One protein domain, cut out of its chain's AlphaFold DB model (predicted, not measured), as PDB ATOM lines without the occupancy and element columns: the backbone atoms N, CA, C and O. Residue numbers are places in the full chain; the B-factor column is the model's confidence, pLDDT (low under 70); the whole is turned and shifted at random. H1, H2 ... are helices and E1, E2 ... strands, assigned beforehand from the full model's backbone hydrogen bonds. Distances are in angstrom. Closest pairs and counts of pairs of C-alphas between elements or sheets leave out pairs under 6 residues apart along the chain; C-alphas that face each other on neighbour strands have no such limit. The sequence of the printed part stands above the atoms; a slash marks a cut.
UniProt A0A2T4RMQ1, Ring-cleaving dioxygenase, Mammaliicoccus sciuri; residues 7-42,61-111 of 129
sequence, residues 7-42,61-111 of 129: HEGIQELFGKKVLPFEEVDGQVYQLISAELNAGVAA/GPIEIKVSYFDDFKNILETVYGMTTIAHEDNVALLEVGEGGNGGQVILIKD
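AT A GLANCE: This is residues 7 to 42 and 61 to 111 of the 129 residues of the protein "Ring-cleaving dioxygenase" of Mammaliicoccus sciuri (UniProt A0A2T4RMQ1). What is the shape at first sight? It has two lobes: a strongly twisted sheet of four strands, E4 E7 E6 E5 in order, with the one helix H1 over one face, and a smaller sheet, E1 E2 E3, set off on the side away from H1. What is it made of? The printed part has 87 residues, with seven named strands and one named helix in the order E1 E2 E3 E4 H1 E5 E6 E7; the class is mixed, helices and strands. The larger sheet is mixed, the smaller all antiparallel. How large is it? The whole is compact, with a radius of gyration of the C-alphas of 13.4 A and spans of 35 by 30 by 23 A.

HOW THE PARTS SIT: How do the first strands pair? E1, residues 11 to 13, E2, residues 16 to 22, and E3, residues 28 to 32, form a meander, each strand the antiparallel neighbour of the one before, in two hairpins. N 11 and O 18 are 2.8 A apart, and N 19 and O 31 are 2.8 A apart, both within hydrogen-bond range. How is the other sheet built? E4, residues 63 to 67, is an edge strand, parallel to its neighbour E7, residues 105 to 110, with N 107 and O 63 within hydrogen-bond range at 2.8 A. E5, residues 84 to 89, E6, residues 92 to 96, and E7 form a second meander of two hairpins, with N 84 and O 96 at 2.8 A and N 95 and O 106 at 2.8 A. Where is the helix? H1, residues 70 to 79, is on this sheet, making two layers, a helix on one face of a sheet; its height over the sheet is 8.9 A, and it runs along the strands, at 6 degrees to E7 on the local plane. Its closest C-alphas to E7 are those of Phe 70 and Lys 110, 5.3 A apart, and in H1 every O i to N i+4 pair is within hydrogen-bond range. E4, H1 and E5 form a split strand-helix-strand unit, two strands running the same way with E7 and E6 between them, and its crossover is right-handed. Do the sheets meet? E1, E2 and E3 are apart from E4, E5, E6 and E7, with no C-alpha of the one within 8 A of the other.

IN THESE COORDINATES: Where does E1 begin? C-alpha 11 is at (254.953, 151.819, 250.806); E1 is 6.7 A long, E2 19.4 A and E3 13.2 A. Where are H1 and the last strand? H1 begins at C-alpha 70, (248.337, 155.750, 227.460), and is 14.1 A long; E7 ends at C-alpha 110, (251.341, 157.530, 231.412), and is 16.4 A long. E4 is 13.0 A long, E5 14.8 A and E6 13.4 A.

THE WHOLE: Where is the cut? Residues 43 to 60 are not printed, and C-alphas 42 and 61 are 9.9 A apart across it. How far does it reach? The two C-alphas farthest apart are those of Val 24 and Thr 79, 37.4 A. Is confidence low anywhere? The mean pLDDT of the printed part is 95.1, and no printed residue is under 70.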
ATOM      1  N   HIS A   7     266.597 149.454 248.503       96.06
ATOM      2  CA  HIS A   7     265.151 149.417 248.710       96.06
ATOM      3  C   HIS A   7     264.629 150.741 249.268       96.06
ATOM      4  O   HIS A   7     265.343 151.447 249.981       96.06
ATOM      5  N   GLU A   8     263.361 151.047 249.008       94.25
ATOM      6  CA  GLU A   8     262.731 152.313 249.418       94.25
ATOM      7  C   GLU A   8     261.873 152.197 250.689       94.25
ATOM      8  O   GLU A   8     261.196 153.143 251.087       94.25
ATOM      9  N   GLY A   9     261.920 151.041 251.358       95.38
ATOM     10  CA  GLY A   9     261.077 150.752 252.516       95.38
ATOM     11  C   GLY A   9     259.641 150.393 252.124       95.38
ATOM     12  O   GLY A   9     259.310 150.264 250.948       95.38
ATOM     13  N   ILE A  10     258.797 150.161 253.129       97.00
ATOM     14  CA  ILE A  10     257.405 149.755 252.902       97.00
ATOM     15  C   ILE A  10     256.584 150.974 252.480       97.00
ATOM     16  O   ILE A  10     256.577 151.991 253.172       97.00
ATOM     17  N   GLN A  11     255.861 150.830 251.375       96.19
ATOM     18  CA  GLN A  11     254.953 151.819 250.806       96.19
ATOM     19  C   GLN A  11     253.546 151.218 250.671       96.19
ATOM     20  O   GLN A  11     253.340 150.025 250.913       96.19
ATOM     21  N   GLU A  12     252.574 152.041 250.286       93.69
ATOM     22  CA  GLU A  12     251.206 151.609 250.006       93.69
ATOM     23  C   GLU A  12     250.832 151.958 248.564       93.69
ATOM     24  O   GLU A  12     251.046 153.083 248.119       93.69
ATOM     25  N   LEU A  13     250.280 150.983 247.843       89.94
ATOM     26  CA  LEU A  13     249.876 151.098 246.447       89.94
ATOM     27  C   LEU A  13     248.529 150.393 246.264       89.94
ATOM     28  O   LEU A  13     248.412 149.201 246.543       89.94
ATOM     29  N   PHE A  14     247.499 151.136 245.847       89.81
ATOM     30  CA  PHE A  14     246.119 150.640 245.707       89.81
ATOM     31  C   PHE A  14     245.615 149.850 246.936       89.81
ATOM     32  O   PHE A  14     245.004 148.789 246.808       89.81
ATOM     33  N   GLY A  15     245.915 150.344 248.145       90.19
ATOM     34  CA  GLY A  15     245.520 149.710 249.410       90.19
ATOM     35  C   GLY A  15     246.329 148.464 249.794       90.19
ATOM     36  O   GLY A  15     245.967 147.763 250.741       90.19
ATOM     37  N   LYS A  16     247.417 148.156 249.075       92.69
ATOM     38  CA  LYS A  16     248.318 147.031 249.358       92.69
ATOM     39  C   LYS A  16     249.687 147.539 249.792       92.69
ATOM     40  O   LYS A  16     250.213 148.500 249.241       92.69
ATOM     41  N   LYS A  17     250.295 146.854 250.763       96.75
ATOM     42  CA  LYS A  17     251.686 147.119 251.149       96.75
ATOM     43  C   LYS A  17     252.632 146.588 250.083       96.75
ATOM     44  O   LYS A  17     252.531 145.414 249.715       96.75
ATOM     45  N   VAL A  18     253.570 147.426 249.663       96.56
ATOM     46  CA  VAL A  18     254.637 147.071 248.727       96.56
ATOM     47  C   VAL A  18     256.008 147.419 249.302       96.56
ATOM     48  O   VAL A  18     256.127 148.286 250.165       96.56
ATOM     49  N   LEU A  19     257.049 146.728 248.848       97.06
ATOM     50  CA  LEU A  19     258.449 147.022 249.157       97.06
ATOM     51  C   LEU A  19     259.228 147.083 247.837       97.06
ATOM     52  O   LEU A  19     259.630 146.027 247.336       97.06
ATOM     53  N   PRO A  20     259.416 148.283 247.262       97.25
ATOM     54  CA  PRO A  20     260.219 148.472 246.062       97.25
ATOM     55  C   PRO A  20     261.704 148.245 246.340       97.25
ATOM     56  O   PRO A  20     262.229 148.671 247.379       97.25
ATOM     57  N   PHE A  21     262.383 147.594 245.402       96.81
ATOM     58  CA  PHE A  21     263.821 147.360 245.444       96.81
ATOM     59  C   PHE A  21     264.426 147.290 244.038       96.81
ATOM     60  O   PHE A  21     263.723 147.097 243.050       96.81
ATOM     61  N   GLU A  22     265.739 147.465 243.954       95.75
ATOM     62  CA  GLU A  22     266.494 147.453 242.701       95.75
ATOM     63  C   GLU A  22     267.565 146.362 242.760       95.75
ATOM     64  O   GLU A  22     268.268 146.220 243.770       95.75
ATOM     65  N   GLU A  23     267.673 145.577 241.690       91.88
ATOM     66  CA  GLU A  23     268.740 144.593 241.519       91.88
ATOM     67  C   GLU A  23     270.037 145.260 241.024       91.88
ATOM     68  O   GLU A  23     270.068 146.423 240.627       91.88
ATOM     69  N   VAL A  24     271.155 144.534 241.075       90.94
ATOM     70  CA  VAL A  24     272.496 145.048 240.747       90.94
ATOM     71  C   VAL A  24     272.650 145.545 239.306       90.94
ATOM     72  O   VAL A  24     273.582 146.297 239.027       90.94
ATOM     73  N   ASP A  25     271.776 145.117 238.395       91.75
ATOM     74  CA  ASP A  25     271.768 145.527 236.990       91.75
ATOM     75  C   ASP A  25     270.817 146.703 236.699       91.75
ATOM     76  O   ASP A  25     270.729 147.147 235.555       91.75
ATOM     77  N   GLY A  26     270.158 147.239 237.733       91.00
ATOM     78  CA  GLY A  26     269.235 148.369 237.644       91.00
ATOM     79  C   GLY A  26     267.774 147.978 237.419       91.00
ATOM     80  O   GLY A  26     266.925 148.871 237.369       91.00
ATOM     81  N   GLN A  27     267.448 146.684 237.302       94.31
ATOM     82  CA  GLN A  27     266.057 146.253 237.201       94.31
ATOM     83  C   GLN A  27     265.308 146.566 238.500       94.31
ATOM     84  O   GLN A  27     265.735 146.213 239.602       94.31
ATOM     85  N   VAL A  28     264.157 147.221 238.360       94.00
ATOM     86  CA  VAL A  28     263.288 147.571 239.485       94.00
ATOM     87  C   VAL A  28     262.251 146.474 239.687       94.00
ATOM     88  O   VAL A  28     261.620 146.013 238.732       94.00
ATOM     89  N   TYR A  29     262.069 146.092 240.946       95.88
ATOM     90  CA  TYR A  29     261.108 145.106 241.413       95.88
ATOM     91  C   TYR A  29     260.325 145.648 242.609       95.88
ATOM     92  O   TYR A  29     260.721 146.611 243.266       95.88
ATOM     93  N   GLN A  30     259.228 144.974 242.945       95.75
ATOM     94  CA  GLN A  30     258.540 145.179 244.213       95.75
ATOM     95  C   GLN A  30     258.066 143.853 244.797       95.75
ATOM     96  O   GLN A  30     257.582 142.978 244.078       95.75
ATOM     97  N   LEU A  31     258.170 143.713 246.118       96.50
ATOM     98  CA  LEU A  31     257.395 142.711 246.845       96.50
ATOM     99  C   LEU A  31     256.028 143.304 247.151       96.50
ATOM    100  O   LEU A  31     255.959 144.419 247.656       96.50
ATOM    101  N   ILE A  32     254.955 142.561 246.901       95.56
ATOM    102  CA  ILE A  32     253.589 142.977 247.224       95.56
ATOM    103  C   ILE A  32     252.973 142.010 248.229       95.56
ATOM    104  O   ILE A  32     253.092 140.792 248.098       95.56
ATOM    105  N   SER A  33     252.315 142.549 249.255       94.56
ATOM    106  CA  SER A  33     251.597 141.730 250.230       94.56
ATOM    107  C   SER A  33     250.385 141.053 249.587       94.56
ATOM    108  O   SER A  33     249.616 141.690 248.861       94.56
ATOM    109  N   ALA A  34     250.174 139.773 249.900       91.31
ATOM    110  CA  ALA A  34     248.930 139.072 249.578       91.31
ATOM    111  C   ALA A  34     247.969 138.941 250.764       91.31
ATOM    112  O   ALA A  34     246.963 138.255 250.638       91.31
ATOM    113  N   GLU A  35     248.236 139.607 251.892       91.69
ATOM    114  CA  GLU A  35     247.371 139.561 253.082       91.69
ATOM    115  C   GLU A  35     245.906 139.903 252.760       91.69
ATOM    116  O   GLU A  35     244.992 139.283 253.293       91.69
ATOM    117  N   LEU A  36     245.695 140.855 251.844       90.06
ATOM    118  CA  LEU A  36     244.377 141.293 251.371       90.06
ATOM    119  C   LEU A  36     244.111 140.902 249.907       90.06
ATOM    120  O   LEU A  36     243.258 141.497 249.253       90.06
ATOM    121  N   ASN A  37     244.870 139.953 249.350       91.94
ATOM    122  CA  ASN A  37     244.696 139.558 247.957       91.94
ATOM    123  C   ASN A  37     243.483 138.635 247.790       91.94
ATOM    124  O   ASN A  37     243.400 137.588 248.429       91.94
ATOM    125  N   ALA A  38     242.597 138.994 246.869       91.12
ATOM    126  CA  ALA A  38     241.509 138.155 246.392       91.12
ATOM    127  C   ALA A  38     241.597 138.080 244.865       91.12
ATOM    128  O   ALA A  38     241.806 139.108 244.224       91.12
ATOM    129  N   GLY A  39     241.478 136.876 244.308       92.06
ATOM    130  CA  GLY A  39     241.541 136.629 242.870       92.06
ATOM    131  C   GLY A  39     242.352 135.384 242.546       92.06
ATOM    132  O   GLY A  39     242.274 134.403 243.289       92.06
ATOM    133  N   VAL A  40     243.145 135.445 241.472       90.00
ATOM    134  CA  VAL A  40     243.962 134.322 240.994       90.00
ATOM    135  C   VAL A  40     244.752 133.711 242.151       90.00
ATOM    136  O   VAL A  40     245.489 134.400 242.868       90.00
ATOM    137  N   ALA A  41     244.575 132.401 242.336       86.88
ATOM    138  CA  ALA A  41     245.232 131.663 243.399       86.88
ATOM    139  C   ALA A  41     246.759 131.772 243.292       86.88
ATOM    140  O   ALA A  41     247.343 131.677 242.211       86.88
ATOM    141  N   ALA A  42     247.408 131.933 244.444       84.56
ATOM    142  CA  ALA A  42     248.855 131.868 244.545       84.56
ATOM    143  C   ALA A  42     249.383 130.517 244.032       84.56
ATOM    144  O   ALA A  42     248.757 129.471 244.225       84.56
ATOM    145  N   GLY A  61     253.218 139.484 241.022       94.06
ATOM    146  CA  GLY A  61     252.295 140.565 241.343       94.06
ATOM    147  C   GLY A  61     251.882 141.349 240.096       94.06
ATOM    148  O   GLY A  61     252.160 140.905 238.978       94.06
ATOM    149  N   PRO A  62     251.266 142.528 240.288       95.00
ATOM    150  CA  PRO A  62     250.905 143.389 239.180       95.00
ATOM    151  C   PRO A  62     252.153 143.811 238.413       95.00
ATOM    152  O   PRO A  62     253.165 144.184 239.013       95.00
ATOM    153  N   ILE A  63     252.072 143.774 237.089       95.31
ATOM    154  CA  ILE A  63     253.128 144.314 236.230       95.31
ATOM    155  C   ILE A  63     252.925 145.818 236.052       95.31
ATOM    156  O   ILE A  63     251.790 146.285 235.951       95.31
ATOM    157  N   GLU A  64     254.015 146.577 235.979       96.19
ATOM    158  CA  GLU A  64     253.957 148.009 235.679       96.19
ATOM    159  C   GLU A  64     254.390 148.264 234.239       96.19
ATOM    160  O   GLU A  64     255.470 147.846 233.820       96.19
ATOM    161  N   ILE A  65     253.559 148.974 233.477       97.00
ATOM    162  CA  ILE A  65     253.857 149.352 232.096       97.00
ATOM    163  C   ILE A  65     253.793 150.874 231.986       97.00
ATOM    164  O   ILE A  65     252.752 151.481 232.233       97.00
ATOM    165  N   LYS A  66     254.903 151.491 231.572       96.88
ATOM    166  CA  LYS A  66     254.977 152.927 231.266       96.88
ATOM    167  C   LYS A  66     254.871 153.142 229.761       96.88
ATOM    168  O   LYS A  66     255.661 152.579 229.006       96.88
ATOM    169  N   VAL A  67     253.916 153.962 229.322       97.31
ATOM    170  CA  VAL A  67     253.703 154.281 227.899       97.31
ATOM    171  C   VAL A  67     253.383 155.757 227.688       97.31
ATOM    172  O   VAL A  67     252.701 156.383 228.496       97.31
ATOM    173  N   SER A  68     253.806 156.305 226.550       97.06
ATOM    174  CA  SER A  68     253.452 157.671 226.142       97.06
ATOM    175  C   SER A  68     252.055 157.769 225.517       97.06
ATOM    176  O   SER A  68     251.392 158.797 225.633       97.06
ATOM    177  N   TYR A  69     251.573 156.686 224.904       96.62
ATOM    178  CA  TYR A  69     250.268 156.565 224.239       96.62
ATOM    179  C   TYR A  69     249.246 155.852 225.145       96.62
ATOM    180  O   TYR A  69     248.633 154.852 224.778       96.62
ATOM    181  N   PHE A  70     249.105 156.363 226.371       97.75
ATOM    182  CA  PHE A  70     248.337 155.750 227.460       97.75
ATOM    183  C   PHE A  70     246.908 155.357 227.082       97.75
ATOM    184  O   PHE A  70     246.539 154.202 227.273       97.75
ATOM    185  N   ASP A  71     246.123 156.284 226.529       97.06
ATOM    186  CA  ASP A  71     244.705 156.039 226.243       97.06
ATOM    187  C   ASP A  71     244.521 154.950 225.174       97.06
ATOM    188  O   ASP A  71     243.683 154.061 225.325       97.06
ATOM    189  N   ASP A  72     245.364 154.962 224.137       98.06
ATOM    190  CA  ASP A  72     245.348 153.953 223.075       98.06
ATOM    191  C   ASP A  72     245.740 152.572 223.613       98.06
ATOM    192  O   ASP A  72     245.085 151.570 223.313       98.06
ATOM    193  N   PHE A  73     246.788 152.503 224.442       97.88
ATOM    194  CA  PHE A  73     247.244 151.237 225.014       97.88
ATOM    195  C   PHE A  73     246.246 150.674 226.028       97.88
ATOM    196  O   PHE A  73     245.939 149.484 225.993       97.88
ATOM    197  N   LYS A  74     245.670 151.534 226.876       98.25
ATOM    198  CA  LYS A  74     244.577 151.181 227.787       98.25
ATOM    199  C   LYS A  74     243.400 150.589 227.015       98.25
ATOM    200  O   LYS A  74     242.922 149.514 227.365       98.25
ATOM    201  N   ASN A  75     242.987 151.235 225.924       98.25
ATOM    202  CA  ASN A  75     241.905 150.737 225.080       98.25
ATOM    203  C   ASN A  75     242.227 149.361 224.466       98.25
ATOM    204  O   ASN A  75     241.337 148.521 224.367       98.25
ATOM    205  N   ILE A  76     243.480 149.082 224.089       98.06
ATOM    206  CA  ILE A  76     243.892 147.742 223.631       98.06
ATOM    207  C   ILE A  76     243.758 146.709 224.757       98.06
ATOM    208  O   ILE A  76     243.201 145.634 224.526       98.06
ATOM    209  N   LEU A  77     244.226 147.020 225.968       98.00
ATOM    210  CA  LEU A  77     244.085 146.121 227.120       98.00
ATOM    211  C   LEU A  77     242.609 145.814 227.417       98.00
ATOM    212  O   LEU A  77     242.252 144.666 227.671       98.00
ATOM    213  N   GLU A  78     241.731 146.811 227.310       98.25
ATOM    214  CA  GLU A  78     240.298 146.635 227.561       98.25
ATOM    215  C   GLU A  78     239.589 145.868 226.433       98.25
ATOM    216  O   GLU A  78     238.811 144.950 226.688       98.25
ATOM    217  N   THR A  79     239.863 146.204 225.171       98.19
ATOM    218  CA  THR A  79     239.089 145.686 224.028       98.19
ATOM    219  C   THR A  79     239.628 144.384 223.442       98.19
ATOM    220  O   THR A  79     238.845 143.585 222.930       98.19
ATOM    221  N   VAL A  80     240.943 144.156 223.507       97.56
ATOM    222  CA  VAL A  80     241.596 142.962 222.942       97.56
ATOM    223  C   VAL A  80     241.898 141.940 224.028       97.56
ATOM    224  O   VAL A  80     241.609 140.759 223.847       97.56
ATOM    225  N   TYR A  81     242.451 142.385 225.159       96.50
ATOM    226  CA  TYR A  81     242.815 141.501 226.272       96.50
ATOM    227  C   TYR A  81     241.686 141.315 227.292       96.50
ATOM    228  O   TYR A  81     241.822 140.509 228.210       96.50
ATOM    229  N   GLY A  82     240.559 142.020 227.129       97.25
ATOM    230  CA  GLY A  82     239.386 141.870 227.989       97.25
ATOM    231  C   GLY A  82     239.618 142.315 229.434       97.25
ATOM    232  O   GLY A  82     238.939 141.827 230.337       97.25
ATOM    233  N   MET A  83     240.589 143.202 229.669       98.12
ATOM    234  CA  MET A  83     240.857 143.742 230.999       98.12
ATOM    235  C   MET A  83     239.807 144.790 231.386       98.12
ATOM    236  O   MET A  83     239.236 145.469 230.537       98.12
ATOM    237  N   THR A  84     239.567 144.958 232.681       98.19
ATOM    238  CA  THR A  84     238.678 145.986 233.231       98.19
ATOM    239  C   THR A  84     239.487 146.979 234.053       98.19
ATOM    240  O   THR A  84     240.245 146.577 234.930       98.19
ATOM    241  N   THR A  85     239.315 148.277 233.806       97.94
ATOM    242  CA  THR A  85     239.884 149.316 234.675       97.94
ATOM    243  C   THR A  85     239.134 149.354 236.004       97.94
ATOM    244  O   THR A  85     237.936 149.635 236.030       97.94
ATOM    245  N   ILE A  86     239.840 149.099 237.105       96.88
ATOM    246  CA  ILE A  86     239.276 149.058 238.465       96.88
ATOM    247  C   ILE A  86     239.676 150.268 239.318       96.88
ATOM    248  O   ILE A  86     238.997 150.578 240.294       96.88
ATOM    249  N   ALA A  87     240.733 150.985 238.934       95.94
ATOM    250  CA  ALA A  87     241.079 152.292 239.486       95.94
ATOM    251  C   ALA A  87     241.747 153.158 238.413       95.94
ATOM    252  O   ALA A  87     242.472 152.646 237.560       95.94
ATOM    253  N   HIS A  88     241.517 154.469 238.457       95.06
ATOM    254  CA  HIS A  88     242.169 155.438 237.576       95.06
ATOM    255  C   HIS A  88     242.340 156.755 238.327       95.06
ATOM    256  O   HIS A  88     241.356 157.377 238.724       95.06
ATOM    257  N   GLU A  89     243.591 157.171 238.510       89.62
ATOM    258  CA  GLU A  89     243.971 158.445 239.111       89.62
ATOM    259  C   GLU A  89     245.004 159.140 238.218       89.62
ATOM    260  O   GLU A  89     246.108 158.635 238.018       89.62
ATOM    261  N   ASP A  90     244.639 160.297 237.659       88.94
ATOM    262  CA  ASP A  90     245.470 161.108 236.763       88.94
ATOM    263  C   ASP A  90     246.167 160.291 235.655       88.94
ATOM    264  O   ASP A  90     245.566 159.947 234.633       88.94
ATOM    265  N   ASN A  91     247.448 159.986 235.868       93.69
ATOM    266  CA  ASN A  91     248.349 159.336 234.925       93.69
ATOM    267  C   ASN A  91     248.521 157.834 235.196       93.69
ATOM    268  O   ASN A  91     249.395 157.220 234.591       93.69
ATOM    269  N   VAL A  92     247.748 157.243 236.108       96.69
ATOM    270  CA  VAL A  92     247.869 155.831 236.486       96.69
ATOM    271  C   VAL A  92     246.506 155.149 236.430       96.69
ATOM    272  O   VAL A  92     245.523 155.661 236.964       96.69
ATOM    273  N   ALA A  93     246.447 153.973 235.811       97.56
ATOM    274  CA  ALA A  93     245.289 153.087 235.855       97.56
ATOM    275  C   ALA A  93     245.690 151.700 236.356       97.56
ATOM    276  O   ALA A  93     246.717 151.158 235.952       97.56
ATOM    277  N   LEU A  94     244.849 151.113 237.202       97.62
ATOM    278  CA  LEU A  94     244.915 149.707 237.573       97.62
ATOM    279  C   LEU A  94     243.876 148.950 236.749       97.62
ATOM    280  O   LEU A  94     242.675 149.214 236.859       97.62
ATOM    281  N   LEU A  95     244.347 148.021 235.926       98.06
ATOM    282  CA  LEU A  95     243.525 147.127 235.125       98.06
ATOM    283  C   LEU A  95     243.604 145.707 235.675       98.06
ATOM    284  O   LEU A  95     244.623 145.303 236.230       98.06
ATOM    285  N   GLU A  96     242.530 144.950 235.500       97.31
ATOM    286  CA  GLU A  96     242.386 143.599 236.030       97.31
ATOM    287  C   GLU A  96     241.764 142.647 235.000       97.31
ATOM    288  O   GLU A  96     240.910 143.054 234.213       97.31
ATOM    289  N   VAL A  97     242.181 141.378 234.998       96.19
ATOM    290  CA  VAL A  97     241.654 140.326 234.114       96.19
ATOM    291  C   VAL A  97     241.381 139.023 234.866       96.19
ATOM    292  O   VAL A  97     242.014 138.717 235.878       96.19
ATOM    293  N   GLY A  98     240.448 138.223 234.347       94.31
ATOM    294  CA  GLY A  98     240.111 136.914 234.906       94.31
ATOM    295  C   GLY A  98     239.532 137.024 236.316       94.31
ATOM    296  O   GLY A  98     238.627 137.818 236.556       94.31
ATOM    297  N   GLU A  99     240.047 136.219 237.245       95.06
ATOM    298  CA  GLU A  99     239.670 136.292 238.666       95.06
ATOM    299  C   GLU A  99     240.307 137.488 239.391       95.06
ATOM    300  O   GLU A  99     239.984 137.742 240.548       95.06
ATOM    301  N   GLY A 100     241.206 138.216 238.727       94.81
ATOM    302  CA  GLY A 100     241.850 139.398 239.270       94.81
ATOM    303  C   GLY A 100     242.900 139.125 240.338       94.81
ATOM    304  O   GLY A 100     243.554 138.079 240.353       94.81
ATOM    305  N   GLY A 101     243.091 140.089 241.237       93.94
ATOM    306  CA  GLY A 101     244.118 140.025 242.273       93.94
ATOM    307  C   GLY A 101     245.533 140.244 241.732       93.94
ATOM    308  O   GLY A 101     245.738 140.512 240.555       93.94
ATOM    309  N   ASN A 102     246.532 140.131 242.610       93.50
ATOM    310  CA  ASN A 102     247.930 140.483 242.339       93.50
ATOM    311  C   ASN A 102     248.440 139.934 240.994       93.50
ATOM    312  O   ASN A 102     248.997 140.692 240.214       93.50
ATOM    313  N   GLY A 103     248.224 138.646 240.705       93.06
ATOM    314  CA  GLY A 103     248.721 138.010 239.477       93.06
ATOM    315  C   GLY A 103     247.894 138.277 238.213       93.06
ATOM    316  O   GLY A 103     248.320 137.890 237.132       93.06
ATOM    317  N   GLY A 104     246.722 138.908 238.335       94.69
ATOM    318  CA  GLY A 104     245.825 139.248 237.224       94.69
ATOM    319  C   GLY A 104     245.728 140.751 236.957       94.69
ATOM    320  O   GLY A 104     244.782 141.186 236.304       94.69
ATOM    321  N   GLN A 105     246.651 141.550 237.498       96.19
ATOM    322  CA  GLN A 105     246.592 143.012 237.481       96.19
ATOM    323  C   GLN A 105     247.724 143.643 236.653       96.19
ATOM    324  O   GLN A 105     248.853 143.153 236.617       96.19
ATOM    325  N   VAL A 106     247.422 144.779 236.021       97.75
ATOM    326  CA  VAL A 106     248.372 145.637 235.299       97.75
ATOM    327  C   VAL A 106     248.244 147.059 235.824       97.75
ATOM    328  O   VAL A 106     247.154 147.627 235.827       97.75
ATOM    329  N   ILE A 107     249.360 147.653 236.230       97.50
ATOM    330  CA  ILE A 107     249.457 149.077 236.542       97.50
ATOM    331  C   ILE A 107     249.974 149.773 235.287       97.50
ATOM    332  O   ILE A 107     251.143 149.659 234.916       97.50
ATOM    333  N   LEU A 108     249.088 150.486 234.606       98.19
ATOM    334  CA  LEU A 108     249.431 151.291 233.447       98.19
ATOM    335  C   LEU A 108     249.761 152.710 233.902       98.19
ATOM    336  O   LEU A 108     248.980 153.327 234.622       98.19
ATOM    337  N   ILE A 109     250.898 153.238 233.462       97.69
ATOM    338  CA  ILE A 109     251.389 154.566 233.826       97.69
ATOM    339  C   ILE A 109     251.630 155.367 232.546       97.69
ATOM    340  O   ILE A 109     252.332 154.925 231.634       97.69
ATOM    341  N   LYS A 110     251.070 156.572 232.479       97.88
ATOM    342  CA  LYS A 110     251.341 157.530 231.412       97.88
ATOM    343  C   LYS A 110     252.699 158.184 231.640       97.88
ATOM    344  O   LYS A 110     252.907 158.856 232.648       97.88
ATOM    345  N   ASP A 111     253.589 158.037 230.667       97.06
ATOM    346  CA  ASP A 111     254.864 158.748 230.608       97.06
ATOM    347  C   ASP A 111     255.117 159.275 229.189       97.06
ATOM    348  O   ASP A 111     255.634 158.578 228.318       97.06
TER     349      ASP A 111